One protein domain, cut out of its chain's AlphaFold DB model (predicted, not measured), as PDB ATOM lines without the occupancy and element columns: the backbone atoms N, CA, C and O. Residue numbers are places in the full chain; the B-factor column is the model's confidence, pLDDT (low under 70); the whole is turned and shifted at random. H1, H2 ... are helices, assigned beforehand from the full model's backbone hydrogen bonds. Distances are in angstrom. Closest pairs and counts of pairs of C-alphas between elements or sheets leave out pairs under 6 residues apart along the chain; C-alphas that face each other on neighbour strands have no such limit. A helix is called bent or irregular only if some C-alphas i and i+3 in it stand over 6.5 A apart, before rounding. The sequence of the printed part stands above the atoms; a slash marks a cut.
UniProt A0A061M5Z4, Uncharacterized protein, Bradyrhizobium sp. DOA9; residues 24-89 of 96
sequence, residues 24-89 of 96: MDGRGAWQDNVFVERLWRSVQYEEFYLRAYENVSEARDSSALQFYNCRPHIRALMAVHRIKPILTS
ATOM      1  N   MET A  24     -51.694 -56.406  41.972       79.50
ATOM      2  CA  MET A  24     -52.810 -56.370  42.936       79.50
ATOM      3  C   MET A  24     -52.468 -57.043  44.272       79.50
ATOM      4  O   MET A  24     -53.319 -57.163  45.147       79.50
ATOM      5  N   ASP A  25     -51.232 -57.501  44.448       75.06
ATOM      6  CA  ASP A  25     -50.806 -58.284  45.614       75.06
ATOM      7  C   ASP A  25     -50.545 -57.440  46.877       75.06
ATOM      8  O   ASP A  25     -50.164 -57.980  47.918       75.06
ATOM      9  N   GLY A  26     -50.737 -56.120  46.789       72.56
ATOM     10  CA  GLY A  26     -50.517 -55.163  47.871       72.56
ATOM     11  C   GLY A  26     -49.045 -54.963  48.241       72.56
ATOM     12  O   GLY A  26     -48.743 -54.186  49.153       72.56
ATOM     13  N   ARG A  27     -48.102 -55.629  47.558       75.75
ATOM     14  CA  ARG A  27     -46.680 -55.513  47.878       75.75
ATOM     15  C   ARG A  27     -46.181 -54.140  47.470       75.75
ATOM     16  O   ARG A  27     -46.350 -53.718  46.337       75.75
ATOM     17  N   GLY A  28     -45.610 -53.456  48.464       71.31
ATOM     18  CA  GLY A  28     -45.151 -52.069  48.418       71.31
ATOM     19  C   GLY A  28     -46.133 -51.077  47.787       71.31
ATOM     20  O   GLY A  28     -45.720 -50.046  47.270       71.31
ATOM     21  N   ALA A  29     -47.436 -51.311  47.970       76.06
ATOM     22  CA  ALA A  29     -48.480 -50.338  47.657       76.06
ATOM     23  C   ALA A  29     -48.202 -48.950  48.269       76.06
ATOM     24  O   ALA A  29     -48.561 -47.935  47.687       76.06
ATOM     25  N   TRP A  30     -47.504 -48.883  49.412       79.12
ATOM     26  CA  TRP A  30     -47.083 -47.618  50.021       79.12
ATOM     27  C   TRP A  30     -46.116 -46.814  49.140       79.12
ATOM     28  O   TRP A  30     -46.151 -45.593  49.175       79.12
ATOM     29  N   GLN A  31     -45.258 -47.471  48.356       77.12
ATOM     30  CA  GLN A  31     -44.284 -46.817  47.480       77.12
ATOM     31  C   GLN A  31     -44.974 -46.149  46.298       77.12
ATOM     32  O   GLN A  31     -44.743 -44.968  46.032       77.12
ATOM     33  N   ASP A  32     -45.858 -46.898  45.644       74.62
ATOM     34  CA  ASP A  32     -46.660 -46.400  44.531       74.62
ATOM     35  C   ASP A  32     -47.624 -45.305  45.018       74.62
ATOM     36  O   ASP A  32     -47.753 -44.252  44.391       74.62
ATOM     37  N   ASN A  33     -48.223 -45.487  46.199       82.38
ATOM     38  CA  ASN A  33     -49.114 -44.502  46.802       82.38
ATOM     39  C   ASN A  33     -48.380 -43.214  47.218       82.38
ATOM     40  O   ASN A  33     -48.873 -42.128  46.939       82.38
ATOM     41  N   VAL A  34     -47.171 -43.295  47.793       83.38
ATOM     42  CA  VAL A  34     -46.370 -42.105  48.156       83.38
ATOM     43  C   VAL A  34     -46.084 -41.227  46.938       83.38
ATOM     44  O   VAL A  34     -46.051 -40.002  47.062       83.38
ATOM     45  N   PHE A  35     -45.882 -41.819  45.759       77.12
ATOM     46  CA  PHE A  35     -45.703 -41.045  44.532       77.12
ATOM     47  C   PHE A  35     -46.975 -40.270  44.168       77.12
ATOM     48  O   PHE A  35     -46.917 -39.057  43.952       77.12
ATOM     49  N   VAL A  36     -48.126 -40.948  44.156       83.00
ATOM     50  CA  VAL A  36     -49.427 -40.334  43.850       83.00
ATOM     51  C   VAL A  36     -49.786 -39.254  44.874       83.00
ATOM     52  O   VAL A  36     -50.186 -38.155  44.495       83.00
ATOM     53  N   GLU A  37     -49.581 -39.519  46.164       87.31
ATOM     54  CA  GLU A  37     -49.842 -38.569  47.247       87.31
ATOM     55  C   GLU A  37     -48.989 -37.306  47.124       87.31
ATOM     56  O   GLU A  37     -49.493 -36.195  47.295       87.31
ATOM     57  N   ARG A  38     -47.698 -37.449  46.804       84.06
ATOM     58  CA  ARG A  38     -46.815 -36.295  46.603       84.06
ATOM     59  C   ARG A  38     -47.233 -35.485  45.390       84.06
ATOM     60  O   ARG A  38     -47.294 -34.261  45.492       84.06
ATOM     61  N   LEU A  39     -47.516 -36.150  44.267       83.06
ATOM     62  CA  LEU A  39     -48.017 -35.501  43.056       83.06
ATOM     63  C   LEU A  39     -49.253 -34.673  43.370       83.06
ATOM     64  O   LEU A  39     -49.291 -33.479  43.076       83.06
ATOM     65  N   TRP A  40     -50.223 -35.294  44.030       85.56
ATOM     66  CA  TRP A  40     -51.461 -34.634  44.390       85.56
ATOM     67  C   TRP A  40     -51.232 -33.455  45.334       85.56
ATOM     68  O   TRP A  40     -51.768 -32.374  45.099       85.56
ATOM     69  N   ARG A  41     -50.360 -33.607  46.336       85.50
ATOM     70  CA  ARG A  41     -49.993 -32.515  47.242       85.50
ATOM     71  C   ARG A  41     -49.414 -31.321  46.477       85.50
ATOM     72  O   ARG A  41     -49.860 -30.201  46.698       85.50
ATOM     73  N   SER A  42     -48.469 -31.537  45.561       81.56
ATOM     74  CA  SER A  42     -47.898 -30.456  44.742       81.56
ATOM     75  C   SER A  42     -48.956 -29.752  43.887       81.56
ATOM     76  O   SER A  42     -49.023 -28.527  43.895       81.56
ATOM     77  N   VAL A  43     -49.818 -30.514  43.206       83.50
ATOM     78  CA  VAL A  43     -50.900 -29.950  42.381       83.50
ATOM     79  C   VAL A  43     -51.872 -29.127  43.233       83.50
ATOM     80  O   VAL A  43     -52.251 -28.024  42.845       83.50
ATOM     81  N   GLN A  44     -52.240 -29.614  44.419       82.44
ATOM     82  CA  GLN A  44     -53.123 -28.882  45.323       82.44
ATOM     83  C   GLN A  44     -52.532 -27.549  45.778       82.44
ATOM     84  O   GLN A  44     -53.216 -26.532  45.688       82.44
ATOM     85  N   TYR A  45     -51.283 -27.532  46.249       82.88
ATOM     86  CA  TYR A  45     -50.658 -26.306  46.755       82.88
ATOM     87  C   TYR A  45     -50.404 -25.267  45.673       82.88
ATOM     88  O   TYR A  45     -50.623 -24.087  45.921       82.88
ATOM     89  N   GLU A  46     -49.945 -25.683  44.499       75.44
ATOM     90  CA  GLU A  46     -49.497 -24.735  43.480       75.44
ATOM     91  C   GLU A  46     -50.612 -24.294  42.530       75.44
ATOM     92  O   GLU A  46     -50.555 -23.185  42.006       75.44
ATOM     93  N   GLU A  47     -51.640 -25.123  42.336       78.81
ATOM     94  CA  GLU A  47     -52.745 -24.801  41.439       78.81
ATOM     95  C   GLU A  47     -54.023 -24.471  42.211       78.81
ATOM     96  O   GLU A  47     -54.533 -23.363  42.096       78.81
ATOM     97  N   PHE A  48     -54.549 -25.404  43.009       77.19
ATOM     98  CA  PHE A  48     -55.884 -25.246  43.603       77.19
ATOM     99  C   PHE A  48     -55.931 -24.257  44.768       77.19
ATOM    100  O   PHE A  48     -56.919 -23.551  44.921       77.19
ATOM    101  N   TYR A  49     -54.890 -24.198  45.599       78.44
ATOM    102  CA  TYR A  49     -54.864 -23.265  46.728       78.44
ATOM    103  C   TYR A  49     -54.439 -21.850  46.329       78.44
ATOM    104  O   TYR A  49     -54.815 -20.896  47.007       78.44
ATOM    105  N   LEU A  50     -53.673 -21.698  45.243       77.31
ATOM    106  CA  LEU A  50     -53.264 -20.386  44.737       77.31
ATOM    107  C   LEU A  50     -54.277 -19.789  43.758       77.31
ATOM    108  O   LEU A  50     -54.384 -18.566  43.674       77.31
ATOM    109  N   ARG A  51     -55.027 -20.622  43.029       73.19
ATOM    110  CA  ARG A  51     -56.089 -20.161  42.132       73.19
ATOM    111  C   ARG A  51     -57.438 -20.315  42.810       73.19
ATOM    112  O   ARG A  51     -57.908 -21.421  43.054       73.19
ATOM    113  N   ALA A  52     -58.075 -19.185  43.084       74.19
ATOM    114  CA  ALA A  52     -59.444 -19.130  43.577       74.19
ATOM    115  C   ALA A  52     -60.432 -19.399  42.430       74.19
ATOM    116  O   ALA A  52     -61.152 -18.496  42.017       74.19
ATOM    117  N   TYR A  53     -60.422 -20.621  41.889       79.75
ATOM    118  CA  TYR A  53     -61.367 -21.025  40.850       79.75
ATOM    119  C   TYR A  53     -62.800 -20.778  41.318       79.75
ATOM    120  O   TYR A  53     -63.177 -21.186  42.420       79.75
ATOM    121  N   GLU A  54     -63.610 -20.141  40.477       79.38
ATOM    122  CA  GLU A  54     -64.996 -19.829  40.835       79.38
ATOM    123  C   GLU A  54     -65.892 -21.070  40.744       79.38
ATOM    124  O   GLU A  54     -66.908 -21.178  41.433       79.38
ATOM    125  N   ASN A  55     -65.525 -22.029  39.888       84.31
ATOM    126  CA  ASN A  55     -66.301 -23.238  39.649       84.31
ATOM    127  C   ASN A  55     -65.432 -24.432  39.210       84.31
ATOM    128  O   ASN A  55     -64.271 -24.312  38.823       84.31
ATOM    129  N   VAL A  56     -66.024 -25.628  39.274       82.25
ATOM    130  CA  VAL A  56     -65.342 -26.892  38.940       82.25
ATOM    131  C   VAL A  56     -65.000 -26.987  37.447       82.25
ATOM    132  O   VAL A  56     -64.049 -27.678  37.092       82.25
ATOM    133  N   SER A  57     -65.748 -26.314  36.567       85.75
ATOM    134  CA  SER A  57     -65.458 -26.305  35.125       85.75
ATOM    135  C   SER A  57     -64.125 -25.616  34.837       85.75
ATOM    136  O   SER A  57     -63.275 -26.197  34.176       85.75
ATOM    137  N   GLU A  58     -63.892 -24.447  35.431       84.75
ATOM    138  CA  GLU A  58     -62.629 -23.714  35.309       84.75
ATOM    139  C   GLU A  58     -61.444 -24.527  35.858       84.75
ATOM    140  O   GLU A  58     -60.380 -24.613  35.246       84.75
ATOM    141  N   ALA A  59     -61.660 -25.221  36.979       82.06
ATOM    142  CA  ALA A  59     -60.684 -26.145  37.542       82.06
ATOM    143  C   ALA A  59     -60.373 -27.335  36.608       82.06
ATOM    144  O   ALA A  59     -59.238 -27.812  36.588       82.06
ATOM    145  N   ARG A  60     -61.346 -27.824  35.827       82.56
ATOM    146  CA  ARG A  60     -61.146 -28.907  34.842       82.56
ATOM    147  C   ARG A  60     -60.398 -28.444  33.600       82.56
ATOM    148  O   ARG A  60     -59.589 -29.208  33.082       82.56
ATOM    149  N   ASP A  61     -60.648 -27.217  33.166       83.88
ATOM    150  CA  ASP A  61     -59.963 -26.611  32.021       83.88
ATOM    151  C   ASP A  61     -58.528 -26.174  32.375       83.88
ATOM    152  O   ASP A  61     -57.724 -25.834  31.502       83.88
ATOM    153  N   SER A  62     -58.175 -26.215  33.662       80.25
ATOM    154  CA  SER A  62     -56.836 -25.887  34.125       80.25
ATOM    155  C   SER A  62     -55.772 -26.848  33.585       80.25
ATOM    156  O   SER A  62     -55.893 -28.073  33.596       80.25
ATOM    157  N   SER A  63     -54.647 -26.280  33.154       81.12
ATOM    158  CA  SER A  63     -53.480 -27.035  32.684       81.12
ATOM    159  C   SER A  63     -52.552 -27.451  33.835       81.12
ATOM    160  O   SER A  63     -51.334 -27.504  33.663       81.12
ATOM    161  N   ALA A  64     -53.107 -27.761  35.011       79.19
ATOM    162  CA  ALA A  64     -52.359 -28.047  36.239       79.19
ATOM    163  C   ALA A  64     -51.324 -29.173  36.063       79.19
ATOM    164  O   ALA A  64     -50.177 -29.075  36.500       79.19
ATOM    165  N   LEU A  65     -51.707 -30.236  35.347       80.38
ATOM    166  CA  LEU A  65     -50.822 -31.364  35.052       80.38
ATOM    167  C   LEU A  65     -49.712 -30.997  34.059       80.38
ATOM    168  O   LEU A  65     -48.588 -31.474  34.197       80.38
ATOM    169  N   GLN A  66     -49.989 -30.139  33.073       81.31
ATOM    170  CA  GLN A  66     -48.948 -29.647  32.162       81.31
ATOM    171  C   GLN A  66     -47.979 -28.720  32.897       81.31
ATOM    172  O   GLN A  66     -46.767 -28.860  32.744       81.31
ATOM    173  N   PHE A  67     -48.496 -27.833  33.750       76.50
ATOM    174  CA  PHE A  67     -47.687 -26.981  34.614       76.50
ATOM    175  C   PHE A  67     -46.744 -27.814  35.495       76.50
ATOM    176  O   PHE A  67     -45.543 -27.547  35.535       76.50
ATOM    177  N   TYR A  68     -47.263 -28.880  36.107       75.69
ATOM    178  CA  TYR A  68     -46.474 -29.838  36.874       75.69
ATOM    179  C   TYR A  68     -45.389 -30.527  36.018       75.69
ATOM    180  O   TYR A  68     -44.214 -30.556  36.389       75.69
ATOM    181  N   ASN A  69     -45.758 -31.049  34.843       79.06
ATOM    182  CA  ASN A  69     -44.852 -31.803  33.968       79.06
ATOM    183  C   ASN A  69     -43.726 -30.949  33.361       79.06
ATOM    184  O   ASN A  69     -42.625 -31.460  33.138       79.06
ATOM    185  N   CYS A  70     -43.980 -29.666  33.096       76.25
ATOM    186  CA  CYS A  70     -43.033 -28.757  32.449       76.25
ATOM    187  C   CYS A  70     -42.060 -28.069  33.418       76.25
ATOM    188  O   CYS A  70     -41.137 -27.390  32.959       76.25
ATOM    189  N   ARG A  71     -42.220 -28.217  34.743       70.56
ATOM    190  CA  ARG A  71     -41.348 -27.557  35.728       70.56
ATOM    191  C   ARG A  71     -40.393 -28.541  36.419       70.56
ATOM    192  O   ARG A  71     -40.816 -29.366  37.230       70.56
ATOM    193  N   PRO A  72     -39.072 -28.432  36.171       61.91
ATOM    194  CA  PRO A  72     -38.093 -29.397  36.670       61.91
ATOM    195  C   PRO A  72     -37.949 -29.394  38.199       61.91
ATOM    196  O   PRO A  72     -37.597 -30.425  38.763       61.91
ATOM    197  N   HIS A  73     -38.260 -28.286  38.885       63.88
ATOM    198  CA  HIS A  73     -38.179 -28.215  40.349       63.88
ATOM    199  C   HIS A  73     -39.262 -29.048  41.050       63.88
ATOM    200  O   HIS A  73     -38.963 -29.703  42.044       63.88
ATOM    201  N   ILE A  74     -40.484 -29.102  40.509       60.84
ATOM    202  CA  ILE A  74     -41.583 -29.898  41.082       60.84
ATOM    203  C   ILE A  74     -41.396 -31.381  40.745       60.84
ATOM    204  O   ILE A  74     -41.553 -32.255  41.599       60.84
ATOM    205  N   ARG A  75     -40.949 -31.675  39.517       58.84
ATOM    206  CA  ARG A  75     -40.539 -33.024  39.104       58.84
ATOM    207  C   ARG A  75     -39.402 -33.568  39.979       58.84
ATOM    208  O   ARG A  75     -39.388 -34.754  40.305       58.84
ATOM    209  N   ALA A  76     -38.476 -32.707  40.403       58.97
ATOM    210  CA  ALA A  76     -37.387 -33.080  41.300       58.97
ATOM    211  C   ALA A  76     -37.865 -33.433  42.720       58.97
ATOM    212  O   ALA A  76     -37.258 -34.305  43.333       58.97
ATOM    213  N   LEU A  77     -38.972 -32.864  43.223       57.19
ATOM    214  CA  LEU A  77     -39.552 -33.242  44.528       57.19
ATOM    215  C   LEU A  77     -40.017 -34.711  44.567       57.19
ATOM    216  O   LEU A  77     -39.985 -35.345  45.626       57.19
ATOM    217  N   MET A  78     -40.374 -35.287  43.414       56.19
ATOM    218  CA  MET A  78     -40.656 -36.727  43.290       56.19
ATOM    219  C   MET A  78     -39.393 -37.575  43.192       56.19
ATOM    220  O   MET A  78     -39.392 -38.727  43.616       56.19
ATOM    221  N   ALA A  79     -38.305 -37.012  42.659       55.06
ATOM    222  CA  ALA A  79     -37.047 -37.721  42.444       55.06
ATOM    223  C   ALA A  79     -36.259 -37.987  43.744       55.06
ATOM    224  O   ALA A  79     -35.282 -38.734  43.727       55.06
ATOM    225  N   VAL A  80     -36.675 -37.413  44.883       51.75
ATOM    226  CA  VAL A  80     -35.943 -37.516  46.163       51.75
ATOM    227  C   VAL A  80     -36.070 -38.891  46.835       51.75
ATOM    228  O   VAL A  80     -35.316 -39.186  47.760       51.75
ATOM    229  N   HIS A  81     -36.918 -39.803  46.351       51.56
ATOM    230  CA  HIS A  81     -36.834 -41.194  46.787       51.56
ATOM    231  C   HIS A  81     -36.367 -42.132  45.685       51.56
ATOM    232  O   HIS A  81     -37.025 -42.349  44.676       51.56
ATOM    233  N   ARG A  82     -35.238 -42.771  45.995       54.53
ATOM    234  CA  ARG A  82     -34.642 -43.981  45.418       54.53
ATOM    235  C   ARG A  82     -35.576 -45.206  45.526       54.53
ATOM    236  O   ARG A  82     -35.126 -46.311  45.810       54.53
ATOM    237  N   ILE A  83     -36.882 -45.009  45.408       54.34
ATOM    238  CA  ILE A  83     -37.894 -46.051  45.452       54.34
ATOM    239  C   ILE A  83     -37.980 -46.607  44.034       54.34
ATOM    240  O   ILE A  83     -38.384 -45.915  43.102       54.34
ATOM    241  N   LYS A  84     -37.501 -47.839  43.852       58.12
ATOM    242  CA  LYS A  84     -37.643 -48.542  42.577       58.12
ATOM    243  C   LYS A  84     -39.108 -48.960  42.430       58.12
ATOM    244  O   LYS A  84     -39.633 -49.533  43.383       58.12
ATOM    245  N   PRO A  85     -39.754 -48.713  41.279       59.78
ATOM    246  CA  PRO A  85     -41.122 -49.159  41.057       59.78
ATOM    247  C   PRO A  85     -41.194 -50.682  41.150       59.78
ATOM    248  O   PRO A  85     -40.367 -51.396  40.578       59.78
ATOM    249  N   ILE A  86     -42.194 -51.187  41.859       61.75
ATOM    250  CA  ILE A  86     -42.317 -52.611  42.209       61.75
ATOM    251  C   ILE A  86     -42.569 -53.481  40.980       61.75
ATOM    252  O   ILE A  86     -42.124 -54.625  40.909       61.75
ATOM    253  N   LEU A  87     -43.181 -52.894  39.953       60.28
ATOM    254  CA  LEU A  87     -43.378 -53.524  38.650       60.28
ATOM    255  C   LEU A  87     -42.062 -53.915  37.954       60.28
ATOM    256  O   LEU A  87     -42.085 -54.734  37.045       60.28
ATOM    257  N   THR A  88     -40.911 -53.378  38.374       58.22
ATOM    258  CA  THR A  88     -39.606 -53.756  37.798       58.22
ATOM    259  C   THR A  88     -38.990 -55.015  38.411       58.22
ATOM    260  O   THR A  88     -37.998 -55.509  37.881       58.22
ATOM    261  N   SER A  89     -39.543 -55.543  39.510       55.56
ATOM    262  CA  SER A  89     -38.972 -56.683  40.246       55.56
ATOM    263  C   SER A  89     -39.915 -57.873  40.441       55.56
ATOM    264  O   SER A  89     -39.469 -58.914  40.924       55.56
TER     265      SER A  89
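Overview. This is residues 24 to 89 of the 96 residues of an uncharacterized protein of Bradyrhizobium sp. DOA9 (UniProt A0A061M5Z4). One long helix, H1, makes the longest part of a loose, elongated shape; past residue 48 of H1 a short link leads to the short helix H2, and two more short helices then fold back along H1, H3 crossing it near residues 43 to 47 and H4 side by side with its residues 35 to 42, H1 and H4 running opposite ways. Residues 80 to 89 follow H4 as a tail without a named element. The printed part has 66 residues with four named helices, in the order H1, H2, H3, H4, and no named strand: all helix. It is loose, with a radius of gyration of the C-alphas of 14.5 A, and spans 44 by 26 by 15 A.

Along the chain. Find C-alpha 29 at (-48.480, -50.338, 47.657); from there H1, residues 29 to 48, runs 26.5 A to C-alpha 48. H1 is neither bent nor irregular, but only just: C-alphas 45 and 48 are 6.2 A apart. Next come H2, residues 56 to 61, and H3, residues 64 to 70. H4, residues 72 to 79, ends at C-alpha 79, (-37.047, -37.721, 42.444).

Arrangement. Look first at residues 35 to 42 of H1, which touch H4 at a shallow tilt of 25 degrees; the closest C-alphas, Phe 35 and Met 78, are 6.8 A apart. Residues 43 to 47 touch H3, about perpendicular at 75 degrees, closest at the C-alphas of Glu 47 and Ala 64, 6.1 A. H2 is close to H1 but not clearly touching: the closest C-alphas, Phe 48 and Ala 59, are 7.8 A apart. H3 and H4 only just touch, only at the corner, with 3 pairs of C-alphas within 8 A, the closest Tyr 68 and Ile 74 at 6.5 A. H2 is apart from H3 and H4. In H1, H2 and H3 every O i to N i+4 pair is within hydrogen-bond range; in H4, 3 of 4 are.

Size, cuts and confidence. The C-alphas farthest apart, Glu 54 and Ser 89, are 45.1 A apart. The printed part has no cut and no long link. Residues 72 to 89 are under 70 in pLDDT.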